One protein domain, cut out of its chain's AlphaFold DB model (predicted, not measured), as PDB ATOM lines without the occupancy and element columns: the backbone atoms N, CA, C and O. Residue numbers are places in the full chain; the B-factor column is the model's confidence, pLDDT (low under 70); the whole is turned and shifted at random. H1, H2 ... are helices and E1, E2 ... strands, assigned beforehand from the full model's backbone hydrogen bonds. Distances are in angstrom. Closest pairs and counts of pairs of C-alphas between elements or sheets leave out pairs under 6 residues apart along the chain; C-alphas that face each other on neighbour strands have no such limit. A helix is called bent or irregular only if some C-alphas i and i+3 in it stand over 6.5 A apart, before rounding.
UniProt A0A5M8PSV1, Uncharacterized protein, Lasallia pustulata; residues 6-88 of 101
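AT A GLANCE: This is residues 6 to 88 of the 101 residues of an uncharacterized protein of Lasallia pustulata (UniProt A0A5M8PSV1). A long helix, H1, and a two-stranded hairpin, E1 and E2, meet near one end and spread apart as a narrow V: residues 38 to 47 of H1 are near the hairpin's open end, the hairpin's turn points away from H1, and residues 48 to 86 of H1 stand free as a long arm whose far part reaches beyond that turn. H1 makes the longest axis, while the turn of the hairpin, residues 16 to 21, sticks out at the hairpin's far end. The printed part has 83 residues, with two named strands and one named helix in the order E1, E2, H1; the sheet, in the order E1, E2, is antiparallel, and the class is mixed, helices and strands. The whole is extended, with a radius of gyration of the C-alphas of 22.0 A, and spans 75 by 33 by 12 A.

HOW THE PARTS SIT: Begin with the sheet, where E1, residues 6 to 15, and E2, residues 22 to 33, form an antiparallel hairpin with 165 degrees between their directions. Look for N 8 and O 30, 2.9 A apart, and N 14 and O 23, 2.8 A apart, both within hydrogen-bond range; the C-alphas of 7 and 31 face each other at 4.4 A. From E2 go on to H1, residues 37 to 86: 6 pairs of their C-alphas are within 8 A, the closest being those of Tyr 32 and Asp 39 at 5.5 A. E1 and H1 have 1 such pair, the C-alphas of Ala 6 and Val 43, 7.4 A apart. Along H1, 44 of 46 O i to N i+4 pairs are within hydrogen-bond range. H1 has a kink of 30 degrees near residue 59; it is neither bent nor irregular, but only just: C-alphas 54 and 57 are 6.3 A apart.

IN THESE COORDINATES: Find C-alpha 6 at (39.863, -0.067, 49.076), where E1 begins; it runs 29.4 A to C-alpha 15. E2 returns from Phe 22 to Lys 33 over 33.8 A. H1 starts at C-alpha 37, at (39.862, 2.825, 36.574), and runs 71.7 A to C-alpha 86 at (-7.963, 1.700, 89.930).

THE WHOLE: The two C-alphas farthest apart are those of Asp 36 and Gln 88, 75.1 A. Residues 48 to 88, of which 48 to 86 belong to H1, stand free, as do residues 16 to 21. The link from E1 to E2 is short, with 6 residues, and that from E2 to H1 is tight, with 3. The printed part has no cut. The mean pLDDT of the printed part is 87.8, and residues 82 to 88 are under 70.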
ATOM      1  N   ALA A   6      41.067  -0.304  48.284       89.94
ATOM      2  CA  ALA A   6      39.863  -0.067  49.076       89.94
ATOM      3  C   ALA A   6      39.233  -1.402  49.480       89.94
ATOM      4  O   ALA A   6      39.140  -2.309  48.656       89.94
ATOM      5  N   ARG A   7      38.783  -1.514  50.733       91.81
ATOM      6  CA  ARG A   7      38.092  -2.699  51.263       91.81
ATOM      7  C   ARG A   7      36.700  -2.301  51.730       91.81
ATOM      8  O   ARG A   7      36.548  -1.282  52.403       91.81
ATOM      9  N   ILE A   8      35.699  -3.084  51.349       90.19
ATOM     10  CA  ILE A   8      34.324  -2.931  51.823       90.19
ATOM     11  C   ILE A   8      34.043  -4.084  52.767       90.19
ATOM     12  O   ILE A   8      34.110  -5.243  52.359       90.19
ATOM     13  N   ASN A   9      33.692  -3.741  54.001       91.88
ATOM     14  CA  ASN A   9      33.471  -4.695  55.073       91.88
ATOM     15  C   ASN A   9      32.077  -4.503  55.673       91.88
ATOM     16  O   ASN A   9      31.591  -3.371  55.771       91.88
ATOM     17  N   VAL A  10      31.457  -5.588  56.126       87.31
ATOM     18  CA  VAL A  10      30.202  -5.552  56.883       87.31
ATOM     19  C   VAL A  10      30.488  -5.831  58.348       87.31
ATOM     20  O   VAL A  10      31.266  -6.716  58.693       87.31
ATOM     21  N   HIS A  11      29.862  -5.022  59.198       91.75
ATOM     22  CA  HIS A  11      29.975  -5.113  60.645       91.75
ATOM     23  C   HIS A  11      28.583  -5.318  61.226       91.75
ATOM     24  O   HIS A  11      27.642  -4.614  60.846       91.75
ATOM     25  N   TRP A  12      28.451  -6.246  62.164       89.75
ATOM     26  CA  TRP A  12      27.214  -6.432  62.909       89.75
ATOM     27  C   TRP A  12      27.496  -6.848  64.345       89.75
ATOM     28  O   TRP A  12      28.565  -7.364  64.674       89.75
ATOM     29  N   LEU A  13      26.516  -6.578  65.200       92.75
ATOM     30  CA  LEU A  13      26.522  -6.972  66.598       92.75
ATOM     31  C   LEU A  13      25.658  -8.225  66.743       92.75
ATOM     32  O   LEU A  13      24.473  -8.196  66.406       92.75
ATOM     33  N   GLY A  14      26.259  -9.310  67.207       88.94
ATOM     34  CA  GLY A  14      25.560 -10.491  67.687       88.94
ATOM     35  C   GLY A  14      25.232 -10.347  69.170       88.94
ATOM     36  O   GLY A  14      25.920  -9.639  69.909       88.94
ATOM     37  N   ILE A  15      24.163 -11.013  69.592       89.81
ATOM     38  CA  ILE A  15      23.866 -11.264  71.001       89.81
ATOM     39  C   ILE A  15      23.784 -12.776  71.122       89.81
ATOM     40  O   ILE A  15      22.997 -13.397  70.403       89.81
ATOM     41  N   ASP A  16      24.615 -13.354  71.977       84.94
ATOM     42  CA  ASP A  16      24.528 -14.772  72.289       84.94
ATOM     43  C   ASP A  16      23.226 -15.049  73.061       84.94
ATOM     44  O   ASP A  16      22.842 -14.300  73.964       84.94
ATOM     45  N   ALA A  17      22.499 -16.086  72.646       80.56
ATOM     46  CA  ALA A  17      21.190 -16.406  73.204       80.56
ATOM     47  C   ALA A  17      21.274 -16.994  74.623       80.56
ATOM     48  O   ALA A  17      20.290 -16.906  75.360       80.56
ATOM     49  N   ASP A  18      22.421 -17.566  74.996       84.38
ATOM     50  CA  ASP A  18      22.588 -18.316  76.238       84.38
ATOM     51  C   ASP A  18      23.075 -17.425  77.388       84.38
ATOM     52  O   ASP A  18      22.582 -17.544  78.513       84.38
ATOM     53  N   ASP A  19      24.010 -16.509  77.125       88.31
ATOM     54  CA  ASP A  19      24.608 -15.648  78.157       88.31
ATOM     55  C   ASP A  19      24.356 -14.141  77.953       88.31
ATOM     56  O   ASP A  19      24.692 -13.328  78.821       88.31
ATOM     57  N   GLY A  20      23.724 -13.754  76.839       86.31
ATOM     58  CA  GLY A  20      23.444 -12.360  76.502       86.31
ATOM     59  C   GLY A  20      24.693 -11.539  76.172       86.31
ATOM     60  O   GLY A  20      24.617 -10.305  76.141       86.31
ATOM     61  N   GLN A  21      25.846 -12.179  75.950       91.94
ATOM     62  CA  GLN A  21      27.086 -11.493  75.629       91.94
ATOM     63  C   GLN A  21      27.029 -10.899  74.216       91.94
ATOM     64  O   GLN A  21      26.577 -11.518  73.252       91.94
ATOM     65  N   PHE A  22      27.517  -9.665  74.092       90.69
ATOM     66  CA  PHE A  22      27.625  -8.978  72.812       90.69
ATOM     67  C   PHE A  22      28.893  -9.400  72.069       90.69
ATOM     68  O   PHE A  22      30.000  -9.274  72.597       90.69
ATOM     69  N   THR A  23      28.742  -9.812  70.815       90.88
ATOM     70  CA  THR A  23      29.847 -10.185  69.929       90.88
ATOM     71  C   THR A  23      29.907  -9.244  68.732       90.88
ATOM     72  O   THR A  23      28.914  -8.992  68.053       90.88
ATOM     73  N   PHE A  24      31.088  -8.687  68.462       90.56
ATOM     74  CA  PHE A  24      31.306  -7.846  67.287       90.56
ATOM     75  C   PHE A  24      31.831  -8.702  66.143       90.56
ATOM     76  O   PHE A  24      32.903  -9.299  66.246       90.56
ATOM     77  N   HIS A  25      31.088  -8.728  65.044       91.38
ATOM     78  CA  HIS A  25      31.469  -9.434  63.834       91.38
ATOM     79  C   HIS A  25      31.955  -8.453  62.775       91.38
ATOM     80  O   HIS A  25      31.387  -7.372  62.595       91.38
ATOM     81  N   LEU A  26      33.005  -8.866  62.075       91.69
ATOM     82  CA  LEU A  26      33.581  -8.173  60.939       91.69
ATOM     83  C   LEU A  26      33.800  -9.187  59.822       91.69
ATOM     84  O   LEU A  26      34.505 -10.174  60.023       91.69
ATOM     85  N   GLU A  27      33.234  -8.916  58.654       92.44
ATOM     86  CA  GLU A  27      33.457  -9.706  57.449       92.44
ATOM     87  C   GLU A  27      33.889  -8.804  56.292       92.44
ATOM     88  O   GLU A  27      33.266  -7.776  56.007       92.44
ATOM     89  N   ASP A  28      34.967  -9.198  55.621       91.31
ATOM     90  CA  ASP A  28      35.445  -8.541  54.411       91.31
ATOM     91  C   ASP A  28      34.598  -9.004  53.219       91.31
ATOM     92  O   ASP A  28      34.623 -10.178  52.854       91.31
ATOM     93  N   LEU A  29      33.876  -8.088  52.570       87.94
ATOM     94  CA  LEU A  29      33.049  -8.429  51.408       87.94
ATOM     95  C   LEU A  29      33.810  -8.324  50.089       87.94
ATOM     96  O   LEU A  29      33.607  -9.121  49.177       87.94
ATOM     97  N   SER A  30      34.621  -7.276  49.933       89.81
ATOM     98  CA  SER A  30      35.345  -7.032  48.682       89.81
ATOM     99  C   SER A  30      36.570  -6.149  48.880       89.81
ATOM    100  O   SER A  30      36.640  -5.344  49.807       89.81
ATOM    101  N   THR A  31      37.548  -6.313  47.991       91.75
ATOM    102  CA  THR A  31      38.780  -5.520  47.942       91.75
ATOM    103  C   THR A  31      39.041  -5.093  46.500       91.75
ATOM    104  O   THR A  31      38.987  -5.928  45.602       91.75
ATOM    105  N   TYR A  32      39.346  -3.816  46.289       90.31
ATOM    106  CA  TYR A  32      39.527  -3.191  44.976       90.31
ATOM    107  C   TYR A  32      40.879  -2.497  44.888       90.31
ATOM    108  O   TYR A  32      41.343  -1.946  45.891       90.31
ATOM    109  N   LYS A  33      41.489  -2.469  43.700       90.56
ATOM    110  CA  LYS A  33      42.735  -1.738  43.446       90.56
ATOM    111  C   LYS A  33      42.435  -0.322  42.969       90.56
ATOM    112  O   LYS A  33      41.835  -0.109  41.928       90.56
ATOM    113  N   LEU A  34      42.901   0.680  43.701       88.06
ATOM    114  CA  LEU A  34      42.603   2.087  43.404       88.06
ATOM    115  C   LEU A  34      43.430   2.678  42.254       88.06
ATOM    116  O   LEU A  34      43.224   3.829  41.880       88.06
ATOM    117  N   ASN A  35      44.371   1.914  41.702       88.75
ATOM    118  CA  ASN A  35      45.161   2.310  40.537       88.75
ATOM    119  C   ASN A  35      44.554   1.851  39.201       88.75
ATOM    120  O   ASN A  35      45.102   2.189  38.155       88.75
ATOM    121  N   ASP A  36      43.445   1.110  39.234       88.44
ATOM    122  CA  ASP A  36      42.690   0.705  38.056       88.44
ATOM    123  C   ASP A  36      41.361   1.476  37.973       88.44
ATOM    124  O   ASP A  36      40.660   1.677  38.969       88.44
ATOM    125  N   LEU A  37      41.028   1.963  36.775       91.38
ATOM    126  CA  LEU A  37      39.862   2.825  36.574       91.38
ATOM    127  C   LEU A  37      38.542   2.062  36.746       91.38
ATOM    128  O   LEU A  37      37.556   2.650  37.203       91.38
ATOM    129  N   ASP A  38      38.501   0.785  36.372       93.56
ATOM    130  CA  ASP A  38      37.293  -0.024  36.491       93.56
ATOM    131  C   ASP A  38      37.045  -0.408  37.951       93.56
ATOM    132  O   ASP A  38      35.915  -0.267  38.429       93.56
ATOM    133  N   ASP A  39      38.097  -0.745  38.695       92.06
ATOM    134  CA  ASP A  39      38.024  -0.951  40.144       92.06
ATOM    135  C   ASP A  39      37.611   0.329  40.889       92.06
ATOM    136  O   ASP A  39      36.755   0.284  41.777       92.06
ATOM    137  N   LEU A  40      38.126   1.502  40.499       91.69
ATOM    138  CA  LEU A  40      37.708   2.780  41.089       91.69
ATOM    139  C   LEU A  40      36.209   3.045  40.870       91.69
ATOM    140  O   LEU A  40      35.496   3.472  41.784       91.69
ATOM    141  N   ARG A  41      35.704   2.759  39.665       94.81
ATOM    142  CA  ARG A  41      34.270   2.855  39.349       94.81
ATOM    143  C   ARG A  41      33.449   1.833  40.128       94.81
ATOM    144  O   ARG A  41      32.330   2.150  40.534       94.81
ATOM    145  N   ALA A  42      33.973   0.628  40.335       93.62
ATOM    146  CA  ALA A  42      33.318  -0.397  41.136       93.62
ATOM    147  C   ALA A  42      33.179   0.051  42.598       93.62
ATOM    148  O   ALA A  42      32.072  -0.001  43.135       93.62
ATOM    149  N   VAL A  43      34.239   0.611  43.195       93.25
ATOM    150  CA  VAL A  43      34.195   1.213  44.540       93.25
ATOM    151  C   VAL A  43      33.154   2.326  44.601       93.25
ATOM    152  O   VAL A  43      32.303   2.318  45.488       93.25
ATOM    153  N   GLN A  44      33.168   3.258  43.644       94.25
ATOM    154  CA  GLN A  44      32.202   4.358  43.606       94.25
ATOM    155  C   GLN A  44      30.754   3.845  43.570       94.25
ATOM    156  O   GLN A  44      29.902   4.344  44.304       94.25
ATOM    157  N   ARG A  45      30.466   2.842  42.729       95.69
ATOM    158  CA  ARG A  45      29.131   2.232  42.633       95.69
ATOM    159  C   ARG A  45      28.746   1.508  43.913       95.69
ATOM    160  O   ARG A  45      27.621   1.672  44.369       95.69
ATOM    161  N   ALA A  46      29.660   0.744  44.501       93.75
ATOM    162  CA  ALA A  46      29.401   0.030  45.741       93.75
ATOM    163  C   ALA A  46      29.083   1.006  46.885       93.75
ATOM    164  O   ALA A  46      28.071   0.839  47.562       93.75
ATOM    165  N   VAL A  47      29.871   2.077  47.034       91.50
ATOM    166  CA  VAL A  47      29.607   3.142  48.015       91.50
ATOM    167  C   VAL A  47      28.252   3.798  47.760       91.50
ATOM    168  O   VAL A  47      27.466   3.943  48.693       91.50
ATOM    169  N   LYS A  48      27.940   4.150  46.506       95.38
ATOM    170  CA  LYS A  48      26.639   4.731  46.152       95.38
ATOM    171  C   LYS A  48      25.484   3.800  46.530       95.38
ATOM    172  O   LYS A  48      24.554   4.247  47.185       95.38
ATOM    173  N   ASN A  49      25.566   2.518  46.182       93.50
ATOM    174  CA  ASN A  49      24.516   1.543  46.480       93.50
ATOM    175  C   ASN A  49      24.291   1.378  47.992       93.50
ATOM    176  O   ASN A  49      23.149   1.278  48.430       93.50
ATOM    177  N   ILE A  50      25.365   1.381  48.791       91.19
ATOM    178  CA  ILE A  50      25.275   1.322  50.257       91.19
ATOM    179  C   ILE A  50      24.552   2.558  50.803       91.19
ATOM    180  O   ILE A  50      23.673   2.428  51.654       91.19
ATOM    181  N   LEU A  51      24.907   3.749  50.313       93.56
ATOM    182  CA  LEU A  51      24.278   4.999  50.738       93.56
ATOM    183  C   LEU A  51      22.807   5.066  50.318       93.56
ATOM    184  O   LEU A  51      21.967   5.417  51.143       93.56
ATOM    185  N   ASP A  52      22.491   4.680  49.082       95.00
ATOM    186  CA  ASP A  52      21.120   4.662  48.567       95.00
ATOM    187  C   ASP A  52      20.240   3.712  49.394       95.00
ATOM    188  O   ASP A  52      19.191   4.118  49.889       95.00
ATOM    189  N   TYR A  53      20.695   2.476  49.630       91.75
ATOM    190  CA  TYR A  53      19.976   1.521  50.480       91.75
ATOM    191  C   TYR A  53      19.819   2.030  51.921       91.75
ATOM    192  O   TYR A  53      18.765   1.870  52.540       91.75
ATOM    193  N   GLY A  54      20.866   2.663  52.460       92.00
ATOM    194  CA  GLY A  54      20.870   3.226  53.805       92.00
ATOM    195  C   GLY A  54      19.834   4.336  53.992       92.00
ATOM    196  O   GLY A  54      19.083   4.318  54.969       92.00
ATOM    197  N   VAL A  55      19.794   5.295  53.067       91.62
ATOM    198  CA  VAL A  55      18.950   6.495  53.162       91.62
ATOM    199  C   VAL A  55      17.509   6.219  52.745       91.62
ATOM    200  O   VAL A  55      16.598   6.815  53.317       91.62
ATOM    201  N   ASP A  56      17.289   5.328  51.782       92.00
ATOM    202  CA  ASP A  56      15.949   5.051  51.276       92.00
ATOM    203  C   ASP A  56      15.266   3.938  52.085       92.00
ATOM    204  O   ASP A  56      14.465   4.197  52.986       92.00
ATOM    205  N   GLU A  57      15.629   2.683  51.831       90.50
ATOM    206  CA  GLU A  57      14.921   1.527  52.384       90.50
ATOM    207  C   GLU A  57      15.174   1.344  53.887       90.50
ATOM    208  O   GLU A  57      14.240   1.165  54.688       90.50
ATOM    209  N   ARG A  58      16.447   1.399  54.299       92.19
ATOM    210  CA  ARG A  58      16.832   1.075  55.674       92.19
ATOM    211  C   ARG A  58      16.350   2.133  56.657       92.19
ATOM    212  O   ARG A  58      15.782   1.772  57.690       92.19
ATOM    213  N   LEU A  59      16.544   3.415  56.349       93.06
ATOM    214  CA  LEU A  59      16.103   4.512  57.209       93.06
ATOM    215  C   LEU A  59      14.582   4.502  57.393       93.06
ATOM    216  O   LEU A  59      14.109   4.559  58.528       93.06
ATOM    217  N   GLN A  60      13.811   4.351  56.312       94.81
ATOM    218  CA  GLN A  60      12.351   4.282  56.407       94.81
ATOM    219  C   GLN A  60      11.887   3.119  57.289       94.81
ATOM    220  O   GLN A  60      10.990   3.282  58.120       94.81
ATOM    221  N   THR A  61      12.510   1.950  57.137       94.56
ATOM    222  CA  THR A  61      12.201   0.767  57.949       94.56
ATOM    223  C   THR A  61      12.509   1.005  59.428       94.56
ATOM    224  O   THR A  61      11.673   0.712  60.285       94.56
ATOM    225  N   LEU A  62      13.664   1.601  59.739       93.62
ATOM    226  CA  LEU A  62      14.046   1.946  61.110       93.62
ATOM    227  C   LEU A  62      13.089   2.967  61.731       93.62
ATOM    228  O   LEU A  62      12.644   2.772  62.860       93.62
ATOM    229  N   CYS A  63      12.710   4.015  60.998       96.38
ATOM    230  CA  CYS A  63      11.736   4.997  61.474       96.38
ATOM    231  C   CYS A  63      10.380   4.349  61.787       96.38
ATOM    232  O   CYS A  63       9.795   4.631  62.832       96.38
ATOM    233  N   LYS A  64       9.888   3.445  60.929       96.19
ATOM    234  CA  LYS A  64       8.646   2.694  61.186       96.19
ATOM    235  C   LYS A  64       8.756   1.835  62.448       96.19
ATOM    236  O   LYS A  64       7.850   1.870  63.279       96.19
ATOM    237  N   ALA A  65       9.863   1.112  62.618       95.12
ATOM    238  CA  ALA A  65      10.094   0.272  63.791       95.12
ATOM    239  C   ALA A  65      10.187   1.094  65.090       95.12
ATOM    240  O   ALA A  65       9.556   0.742  66.086       95.12
ATOM    241  N   LEU A  66      10.906   2.222  65.070       95.88
ATOM    242  CA  LEU A  66      11.013   3.134  66.212       95.88
ATOM    243  C   LEU A  66       9.661   3.752  66.579       95.88
ATOM    244  O   LEU A  66       9.318   3.818  67.758       95.88
ATOM    245  N   ASN A  67       8.863   4.143  65.583       96.19
ATOM    246  CA  ASN A  67       7.511   4.648  65.813       96.19
ATOM    247  C   ASN A  67       6.616   3.578  66.458       96.19
ATOM    248  O   ASN A  67       5.921   3.871  67.430       96.19
ATOM    249  N   ALA A  68       6.661   2.337  65.965       95.00
ATOM    250  CA  ALA A  68       5.907   1.223  66.541       95.00
ATOM    251  C   ALA A  68       6.341   0.921  67.986       95.00
ATOM    252  O   ALA A  68       5.498   0.752  68.868       95.00
ATOM    253  N   TYR A  69       7.650   0.919  68.255       93.75
ATOM    254  CA  TYR A  69       8.186   0.763  69.605       93.75
ATOM    255  C   TYR A  69       7.705   1.883  70.541       93.75
ATOM    256  O   TYR A  69       7.193   1.608  71.624       93.75
ATOM    257  N   GLY A  70       7.785   3.145  70.107       92.50
ATOM    258  CA  GLY A  70       7.314   4.294  70.884       92.50
ATOM    259  C   GLY A  70       5.818   4.229  71.211       92.50
ATOM    260  O   GLY A  70       5.414   4.522  72.340       92.50
ATOM    261  N   GLN A  71       4.992   3.791  70.256       93.56
ATOM    262  CA  GLN A  71       3.566   3.545  70.486       93.56
ATOM    263  C   GLN A  71       3.346   2.448  71.531       93.56
ATOM    264  O   GLN A  71       2.580   2.664  72.470       93.56
ATOM    265  N   LYS A  72       4.057   1.318  71.420       92.50
ATOM    266  CA  LYS A  72       3.976   0.208  72.380       92.50
ATOM    267  C   LYS A  72       4.325   0.664  73.800       92.50
ATOM    268  O   LYS A  72       3.509   0.502  74.702       92.50
ATOM    269  N   VAL A  73       5.463   1.337  73.975       91.62
ATOM    270  CA  VAL A  73       5.904   1.862  75.281       91.62
ATOM    271  C   VAL A  73       4.904   2.874  75.850       91.62
ATOM    272  O   VAL A  73       4.650   2.900  77.052       91.62
ATOM    273  N   THR A  74       4.302   3.710  75.000       90.81
ATOM    274  CA  THR A  74       3.292   4.685  75.440       90.81
ATOM    275  C   THR A  74       2.014   3.999  75.918       90.81
ATOM    276  O   THR A  74       1.447   4.417  76.927       90.81
ATOM    277  N   VAL A  75       1.547   2.965  75.211       87.50
ATOM    278  CA  VAL A  75       0.372   2.177  75.615       87.50
ATOM    279  C   VAL A  75       0.648   1.455  76.928       87.50
ATOM    280  O   VAL A  75      -0.124   1.625  77.866       87.50
ATOM    281  N   GLU A  76       1.774   0.749  77.039       86.88
ATOM    282  CA  GLU A  76       2.176   0.047  78.267       86.88
ATOM    283  C   GLU A  76       2.257   1.006  79.460       86.88
ATOM    284  O   GLU A  76       1.690   0.740  80.519       86.88
ATOM    285  N   ARG A  77       2.864   2.186  79.271       83.38
ATOM    286  CA  ARG A  77       2.916   3.222  80.308       83.38
ATOM    287  C   ARG A  77       1.519   3.713  80.700       83.38
ATOM    288  O   ARG A  77       1.265   3.910  81.885       83.38
ATOM    289  N   LYS A  78       0.619   3.942  79.738       82.38
ATOM    290  CA  LYS A  78      -0.756   4.389  80.026       82.38
ATOM    291  C   LYS A  78      -1.558   3.324  80.769       82.38
ATOM    292  O   LYS A  78      -2.262   3.679  81.706       82.38
ATOM    293  N   MET A  79      -1.432   2.052  80.389       74.25
ATOM    294  CA  MET A  79      -2.105   0.942  81.072       74.25
ATOM    295  C   MET A  79      -1.597   0.791  82.510       74.25
ATOM    296  O   MET A  79      -2.412   0.748  83.423       74.25
ATOM    297  N   ALA A  80      -0.281   0.871  82.735       73.56
ATOM    298  CA  ALA A  80       0.296   0.839  84.082       73.56
ATOM    299  C   ALA A  80      -0.193   1.996  84.981       73.56
ATOM    300  O   ALA A  80      -0.430   1.808  86.173       73.56
ATOM    301  N   ILE A  81      -0.381   3.199  84.422       74.50
ATOM    302  CA  ILE A  81      -0.933   4.348  85.164       74.50
ATOM    303  C   ILE A  81      -2.418   4.133  85.498       74.50
ATOM    304  O   ILE A  81      -2.854   4.493  86.593       74.50
ATOM    305  N   PHE A  82      -3.187   3.554  84.571       66.12
ATOM    306  CA  PHE A  82      -4.620   3.305  84.737       66.12
ATOM    307  C   PHE A  82      -4.897   2.196  85.766       66.12
ATOM    308  O   PHE A  82      -5.753   2.362  86.632       66.12
ATOM    309  N   GLU A  83      -4.125   1.107  85.730       65.88
ATOM    310  CA  GLU A  83      -4.182   0.024  86.723       65.88
ATOM    311  C   GLU A  83      -3.762   0.508  88.120       65.88
ATOM    312  O   GLU A  83      -4.397   0.161  89.116       65.88
ATOM    313  N   GLY A  84      -2.756   1.388  88.201       59.38
ATOM    314  CA  GLY A  84      -2.349   2.024  89.457       59.38
ATOM    315  C   GLY A  84      -3.415   2.947  90.062       59.38
ATOM    316  O   GLY A  84      -3.551   2.986  91.282       59.38
ATOM    317  N   HIS A  85      -4.200   3.653  89.237       55.81
ATOM    318  CA  HIS A  85      -5.306   4.496  89.719       55.81
ATOM    319  C   HIS A  85      -6.515   3.668  90.179       55.81
ATOM    320  O   HIS A  85      -7.095   3.976  91.217       55.81
ATOM    321  N   GLN A  86      -6.865   2.576  89.487       51.88
ATOM    322  CA  GLN A  86      -7.963   1.700  89.930       51.88
ATOM    323  C   GLN A  86      -7.663   0.977  91.251       51.88
ATOM    324  O   GLN A  86      -8.576   0.751  92.043       51.88
ATOM    325  N   ALA A  87      -6.396   0.666  91.539       52.12
ATOM    326  CA  ALA A  87      -5.998   0.087  92.824       52.12
ATOM    327  C   ALA A  87      -6.161   1.056  94.017       52.12
ATOM    328  O   ALA A  87      -6.144   0.614  95.165       52.12
ATOM    329  N   GLN A  88      -6.322   2.362  93.765       51.34
ATOM    330  CA  GLN A  88      -6.398   3.400  94.797       51.34
ATOM    331  C   GLN A  88      -7.833   3.896  95.072       51.34
ATOM    332  O   GLN A  88      -8.065   4.524  96.101       51.34
TER     333      GLN A  88